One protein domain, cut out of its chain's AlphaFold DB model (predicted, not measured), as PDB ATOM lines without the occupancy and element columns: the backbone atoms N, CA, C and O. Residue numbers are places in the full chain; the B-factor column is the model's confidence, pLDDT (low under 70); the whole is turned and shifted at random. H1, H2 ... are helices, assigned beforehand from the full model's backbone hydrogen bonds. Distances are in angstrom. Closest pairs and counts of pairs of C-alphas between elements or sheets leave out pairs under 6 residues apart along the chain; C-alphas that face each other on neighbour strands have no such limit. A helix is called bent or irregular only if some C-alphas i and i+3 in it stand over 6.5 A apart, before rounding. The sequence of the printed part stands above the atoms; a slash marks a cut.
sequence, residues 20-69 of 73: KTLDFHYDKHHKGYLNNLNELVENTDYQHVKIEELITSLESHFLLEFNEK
ATOM      1  N   LYS A  20     120.292  -7.869-297.000       90.06
ATOM      2  CA  LYS A  20     119.303  -7.392-296.044       90.06
ATOM      3  C   LYS A  20     118.819  -8.515-295.128       90.06
ATOM      4  O   LYS A  20     118.777  -8.330-293.919       90.06
ATOM      5  N   THR A  21     118.468  -9.679-295.678       90.25
ATOM      6  CA  THR A  21     118.025 -10.825-294.868       90.25
ATOM      7  C   THR A  21     119.094 -11.219-293.856       90.25
ATOM      8  O   THR A  21     118.765 -11.408-292.689       90.25
ATOM      9  N   LEU A  22     120.356 -11.307-294.275       90.12
ATOM     10  CA  LEU A  22     121.450 -11.709-293.399       90.12
ATOM     11  C   LEU A  22     121.783 -10.640-292.345       90.12
ATOM     12  O   LEU A  22     121.995 -10.992-291.192       90.12
ATOM     13  N   ASP A  23     121.732  -9.354-292.690       88.81
ATOM     14  CA  ASP A  23     121.912  -8.257-291.726       88.81
ATOM     15  C   ASP A  23     120.834  -8.272-290.637       88.81
ATOM     16  O   ASP A  23     121.126  -8.089-289.459       88.81
ATOM     17  N   PHE A  24     119.577  -8.538-291.002       90.25
ATOM     18  CA  PHE A  24     118.534  -8.720-289.995       90.25
ATOM     19  C   PHE A  24     118.788  -9.990-289.172       90.25
ATOM     20  O   PHE A  24     118.959  -9.910-287.959       90.25
ATOM     21  N   HIS A  25     118.870 -11.164-289.794       90.81
ATOM     22  CA  HIS A  25     118.852 -12.422-289.041       90.81
ATOM     23  C   HIS A  25     120.138 -12.678-288.243       90.81
ATOM     24  O   HIS A  25     120.065 -13.163-287.117       90.81
ATOM     25  N   TYR A  26     121.309 -12.346-288.785       90.88
ATOM     26  CA  TYR A  26     122.583 -12.587-288.112       90.88
ATOM     27  C   TYR A  26     122.989 -11.406-287.213       90.88
ATOM     28  O   TYR A  26     123.170 -11.602-286.012       90.88
ATOM     29  N   ASP A  27     123.059 -10.168-287.728       88.94
ATOM     30  CA  ASP A  27     123.572  -9.052-286.907       88.94
ATOM     31  C   ASP A  27     122.588  -8.568-285.846       88.94
ATOM     32  O   ASP A  27     123.021  -8.046-284.817       88.94
ATOM     33  N   LYS A  28     121.279  -8.659-286.112       89.94
ATOM     34  CA  LYS A  28     120.252  -8.200-285.171       89.94
ATOM     35  C   LYS A  28     119.673  -9.352-284.371       89.94
ATOM     36  O   LYS A  28     119.854  -9.366-283.159       89.94
ATOM     37  N   HIS A  29     119.016 -10.312-285.021       91.75
ATOM     38  CA  HIS A  29     118.272 -11.353-284.302       91.75
ATOM     39  C   HIS A  29     119.210 -12.303-283.544       91.75
ATOM     40  O   HIS A  29     119.112 -12.407-282.325       91.75
ATOM     41  N   HIS A  30     120.171 -12.942-284.221       91.69
ATOM     42  CA  HIS A  30     121.096 -13.871-283.564       91.69
ATOM     43  C   HIS A  30     121.959 -13.164-282.507       91.69
ATOM     44  O   HIS A  30     122.100 -13.660-281.390       91.69
ATOM     45  N   LYS A  31     122.465 -11.959-282.801       91.44
ATOM     46  CA  LYS A  31     123.152 -11.139-281.792       91.44
ATOM     47  C   LYS A  31     122.262 -10.830-280.586       91.44
ATOM     48  O   LYS A  31     122.721 -10.923-279.452       91.44
ATOM     49  N   GLY A  32     121.003 -10.471-280.828       91.06
ATOM     50  CA  GLY A  32     120.014 -10.218-279.785       91.06
ATOM     51  C   GLY A  32     119.814 -11.434-278.888       91.06
ATOM     52  O   GLY A  32     119.775 -11.285-277.671       91.06
ATOM     53  N   TYR A  33     119.802 -12.641-279.464       89.00
ATOM     54  CA  TYR A  33     119.692 -13.869-278.681       89.00
ATOM     55  C   TYR A  33     120.843 -14.031-277.693       89.00
ATOM     56  O   TYR A  33     120.629 -14.342-276.525       89.00
ATOM     57  N   LEU A  34     122.066 -13.776-278.153       90.69
ATOM     58  CA  LEU A  34     123.256 -13.891-277.318       90.69
ATOM     59  C   LEU A  34     123.322 -12.792-276.258       90.69
ATOM     60  O   LEU A  34     123.713 -13.069-275.129       90.69
ATOM     61  N   ASN A  35     122.898 -11.567-276.580       91.31
ATOM     62  CA  ASN A  35     122.791 -10.490-275.595       91.31
ATOM     63  C   ASN A  35     121.829 -10.872-274.463       91.31
ATOM     64  O   ASN A  35     122.217 -10.846-273.301       91.31
ATOM     65  N   ASN A  36     120.614 -11.305-274.804       88.50
ATOM     66  CA  ASN A  36     119.616 -11.710-273.817       88.50
ATOM     67  C   ASN A  36     120.073 -12.932-273.008       88.50
ATOM     68  O   ASN A  36     119.823 -13.007-271.809       88.50
ATOM     69  N   LEU A  37     120.733 -13.900-273.652       87.94
ATOM     70  CA  LEU A  37     121.319 -15.042-272.959       87.94
ATOM     71  C   LEU A  37     122.356 -14.578-271.931       87.94
ATOM     72  O   LEU A  37     122.302 -15.013-270.787       87.94
ATOM     73  N   ASN A  38     123.259 -13.674-272.318       91.31
ATOM     74  CA  ASN A  38     124.265 -13.113-271.419       91.31
ATOM     75  C   ASN A  38     123.640 -12.397-270.216       91.31
ATOM     76  O   ASN A  38     124.154 -12.550-269.115       91.31
ATOM     77  N   GLU A  39     122.538 -11.669-270.412       90.38
ATOM     78  CA  GLU A  39     121.769 -11.064-269.314       90.38
ATOM     79  C   GLU A  39     121.153 -12.123-268.388       90.38
ATOM     80  O   GLU A  39     121.156 -11.959-267.174       90.38
ATOM     81  N   LEU A  40     120.614 -13.214-268.942       86.56
ATOM     82  CA  LEU A  40     119.972 -14.277-268.158       86.56
ATOM     83  C   LEU A  40     120.968 -15.082-267.319       86.56
ATOM     84  O   LEU A  40     120.625 -15.518-266.224       86.56
ATOM     85  N   VAL A  41     122.180 -15.302-267.830       87.50
ATOM     86  CA  VAL A  41     123.211 -16.065-267.110       87.50
ATOM     87  C   VAL A  41     124.109 -15.189-266.241       87.50
ATOM     88  O   VAL A  41     125.007 -15.719-265.582       87.50
ATOM     89  N   GLU A  42     123.918 -13.869-266.241       89.81
ATOM     90  CA  GLU A  42     124.748 -12.942-265.476       89.81
ATOM     91  C   GLU A  42     124.713 -13.293-263.980       89.81
ATOM     92  O   GLU A  42     123.645 -13.436-263.388       89.81
ATOM     93  N   ASN A  43     125.888 -13.432-263.357       89.44
ATOM     94  CA  ASN A  43     126.038 -13.835-261.950       89.44
ATOM     95  C   ASN A  43     125.504 -15.243-261.618       89.44
ATOM     96  O   ASN A  43     125.256 -15.547-260.451       89.44
ATOM     97  N   THR A  44     125.348 -16.111-262.618       86.75
ATOM     98  CA  THR A  44     125.027 -17.534-262.431       86.75
ATOM     99  C   THR A  44     126.241 -18.412-262.731       86.75
ATOM    100  O   THR A  44     127.163 -18.002-263.441       86.75
ATOM    101  N   ASP A  45     126.208 -19.669-262.283       87.50
ATOM    102  CA  ASP A  45     127.242 -20.660-262.618       87.50
ATOM    103  C   ASP A  45     127.318 -20.951-264.134       87.50
ATOM    104  O   ASP A  45     128.335 -21.424-264.643       87.50
ATOM    105  N   TYR A  46     126.271 -20.597-264.886       86.94
ATOM    106  CA  TYR A  46     126.188 -20.779-266.334       86.94
ATOM    107  C   TYR A  46     126.950 -19.719-267.146       86.94
ATOM    108  O   TYR A  46     127.115 -19.873-268.354       86.94
ATOM    109  N   GLN A  47     127.475 -18.657-266.526       87.94
ATOM    110  CA  GLN A  47     128.203 -17.590-267.233       87.94
ATOM    111  C   GLN A  47     129.540 -18.054-267.851       87.94
ATOM    112  O   GLN A  47     130.182 -17.326-268.614       87.94
ATOM    113  N   HIS A  48     130.023 -19.240-267.482       85.50
ATOM    114  CA  HIS A  48     131.340 -19.741-267.884       85.50
ATOM    115  C   HIS A  48     131.308 -21.121-268.546       85.50
ATOM    116  O   HIS A  48     132.372 -21.631-268.898       85.50
ATOM    117  N   VAL A  49     130.124 -21.706-268.739       88.00
ATOM    118  CA  VAL A  49     129.983 -22.998-269.423       88.00
ATOM    119  C   VAL A  49     129.986 -22.819-270.937       88.00
ATOM    120  O   VAL A  49     129.745 -21.726-271.460       88.00
ATOM    121  N   LYS A  50     130.241 -23.903-271.670       90.12
ATOM    122  CA  LYS A  50     130.033 -23.897-273.123       90.12
ATOM    123  C   LYS A  50     128.543 -23.825-273.441       90.12
ATOM    124  O   LYS A  50     127.716 -24.309-272.672       90.12
ATOM    125  N   ILE A  51     128.191 -23.259-274.594       87.88
ATOM    126  CA  ILE A  51     126.781 -23.116-274.979       87.88
ATOM    127  C   ILE A  51     126.105 -24.481-275.165       87.88
ATOM    128  O   ILE A  51     124.942 -24.644-274.816       87.88
ATOM    129  N   GLU A  52     126.843 -25.486-275.635       88.25
ATOM    130  CA  GLU A  52     126.365 -26.861-275.762       88.25
ATOM    131  C   GLU A  52     126.084 -27.481-274.391       88.25
ATOM    132  O   GLU A  52     125.033 -28.087-274.188       88.25
ATOM    133  N   GLU A  53     126.994 -27.286-273.433       87.56
ATOM    134  CA  GLU A  53     126.827 -27.751-272.052       87.56
ATOM    135  C   GLU A  53     125.603 -27.090-271.417       87.56
ATOM    136  O   GLU A  53     124.756 -27.795-270.872       87.56
ATOM    137  N   LEU A  54     125.450 -25.773-271.593       86.31
ATOM    138  CA  LEU A  54     124.264 -25.043-271.164       86.31
ATOM    139  C   LEU A  54     123.001 -25.689-271.738       86.31
ATOM    140  O   LEU A  54     122.191 -26.180-270.963       86.31
ATOM    141  N   ILE A  55     122.872 -25.780-273.066       84.06
ATOM    142  CA  ILE A  55     121.683 -26.327-273.745       84.06
ATOM    143  C   ILE A  55     121.333 -27.732-273.239       84.06
ATOM    144  O   ILE A  55     120.158 -28.037-273.059       84.06
ATOM    145  N   THR A  56     122.332 -28.580-272.993       84.69
ATOM    146  CA  THR A  56     122.105 -29.949-272.494       84.69
ATOM    147  C   THR A  56     121.796 -30.031-270.998       84.69
ATOM    148  O   THR A  56     121.183 -31.004-270.570       84.69
ATOM    149  N   SER A  57     122.199 -29.030-270.211       78.88
ATOM    150  CA  SER A  57     121.938 -28.951-268.767       78.88
ATOM    151  C   SER A  57     120.573 -28.355-268.418       78.88
ATOM    152  O   SER A  57     120.078 -28.566-267.312       78.88
ATOM    153  N   LEU A  58     119.960 -27.612-269.345       72.62
ATOM    154  CA  LEU A  58     118.671 -26.970-269.117       72.62
ATOM    155  C   LEU A  58     117.553 -28.018-269.052       72.62
ATOM    156  O   LEU A  58     117.131 -28.571-270.068       72.62
ATOM    157  N   GLU A  59     117.016 -28.253-267.853       66.00
ATOM    158  CA  GLU A  59     115.721 -28.914-267.718       66.00
ATOM    159  C   GLU A  59     114.597 -28.016-268.260       66.00
ATOM    160  O   GLU A  59     114.678 -26.785-268.247       66.00
ATOM    161  N   SER A  60     113.507 -28.645-268.708       59.56
ATOM    162  CA  SER A  60     112.351 -28.048-269.403       59.56
ATOM    163  C   SER A  60     111.801 -26.741-268.808       59.56
ATOM    164  O   SER A  60     111.176 -25.964-269.525       59.56
ATOM    165  N   HIS A  61     112.014 -26.491-267.512       55.78
ATOM    166  CA  HIS A  61     111.556 -25.288-266.817       55.78
ATOM    167  C   HIS A  61     112.276 -24.009-267.284       55.78
ATOM    168  O   HIS A  61     111.645 -22.961-267.384       55.78
ATOM    169  N   PHE A  62     113.557 -24.087-267.660       60.53
ATOM    170  CA  PHE A  62     114.324 -22.924-268.133       60.53
ATOM    171  C   PHE A  62     113.915 -22.485-269.551       60.53
ATOM    172  O   PHE A  62     114.052 -21.323-269.930       60.53
ATOM    173  N   LEU A  63     113.348 -23.406-270.340       59.97
ATOM    174  CA  LEU A  63     112.864 -23.125-271.695       59.97
ATOM    175  C   LEU A  63     111.619 -22.222-271.708       59.97
ATOM    176  O   LEU A  63     111.352 -21.575-272.719       59.97
ATOM    177  N   LEU A  64     110.862 -22.164-270.605       58.16
ATOM    178  CA  LEU A  64     109.658 -21.336-270.505       58.16
ATOM    179  C   LEU A  64     110.015 -19.852-270.360       58.16
ATOM    180  O   LEU A  64     109.541 -19.038-271.152       58.16
ATOM    181  N   GLU A  65     110.936 -19.510-269.454       61.22
ATOM    182  CA  GLU A  65     111.438 -18.134-269.303       61.22
ATOM    183  C   GLU A  65     112.179 -17.656-270.560       61.22
ATOM    184  O   GLU A  65     112.049 -16.500-270.980       61.22
ATOM    185  N   PHE A  66     112.886 -18.572-271.233       61.78
ATOM    186  CA  PHE A  66     113.511 -18.292-272.521       61.78
ATOM    187  C   PHE A  66     112.492 -18.036-273.637       61.78
ATOM    188  O   PHE A  66     112.851 -17.410-274.614       61.78
ATOM    189  N   ASN A  67     111.224 -18.443-273.554       60.00
ATOM    190  CA  ASN A  67     110.253 -18.165-274.624       60.00
ATOM    191  C   ASN A  67     109.450 -16.870-274.376       60.00
ATOM    192  O   ASN A  67     109.006 -16.211-275.319       60.00
ATOM    193  N   GLU A  68     109.308 -16.450-273.114       62.25
ATOM    194  CA  GLU A  68     108.494 -15.288-272.725       62.25
ATOM    195  C   GLU A  68     109.109 -13.934-273.106       62.25
ATOM    196  O   GLU A  68     108.377 -12.993-273.422       62.25
ATOM    197  N   LYS A  69     110.444 -13.835-273.187       61.25
ATOM    198  CA  LYS A  69     111.154 -12.599-273.581       61.25
ATOM    199  C   LYS A  69     111.003 -12.200-275.068       61.25
ATOM    200  O   LYS A  69     111.682 -11.280-275.512       61.25
TER     201      LYS A  69
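AT A GLANCE: This is residues 20 to 69 of the 73 residues of the protein "Superoxide dismutase, Fe" of Wolbachia endosymbiont of Glossina morsitans morsitans (UniProt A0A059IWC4). One long helix, H1, makes the longest axis; its residues 20 to 32 stick out as a free arm, and past residue 40 the backbone folds back through three short helices, H2, H3 and H4, which make a loose head around the last turns of H1. H4 comes back near H1. The printed part has 50 residues with four named helices, in the order H1, H2, H3, H4, and no named strand; the class is all helix. The whole is loose, with a radius of gyration of the C-alphas of 12.3 A, and elongated, spanning 36 by 22 by 18 A.

IN THESE COORDINATES: H1, residues 20 to 40, runs 28.7 A from C-alpha 20 at (119.303, -7.392, -296.044) to C-alpha 40 at (119.972, -14.277, -268.158). It is neither bent nor irregular, but only just: C-alphas 27 and 30 are 6.4 A apart. H2, residues 45 to 48, is only just irregular, with C-alphas 45 and 48 6.7 A apart. H3, residues 51 to 57, measures 9.8 A. H4, residues 62 to 68, measures 10.6 A and ends with C-alpha 68 at (108.494, -15.288, -272.725).

HOW THE PARTS SIT: H1 and H2 are close but not clearly touching; their closest C-alphas, of Asn 38 and Gln 47, are 7.3 A apart. H2 and H3 are close but not clearly touching, with their closest C-alphas, of Tyr 46 and Leu 54, 6.7 A apart. H1 and H4 are near each other, with 5 pairs of C-alphas within 10 A. H3 is apart from H1 and from H4, and H2 is apart from H4. Every O i to N i+4 pair is within hydrogen-bond range in H3 and H4, and 14 of 17 in H1; H2 is too short for such a pair.

THE WHOLE: The C-alphas farthest apart, of Lys 20 and Asp 45, are 36.8 A apart. Without residues 20 to 32, which stand free, the body spans 24 by 20 by 15 A. The printed part has no cut, and its three links are tight. The mean pLDDT of the printed part is 82.2; residues 59 to 69 are under 70.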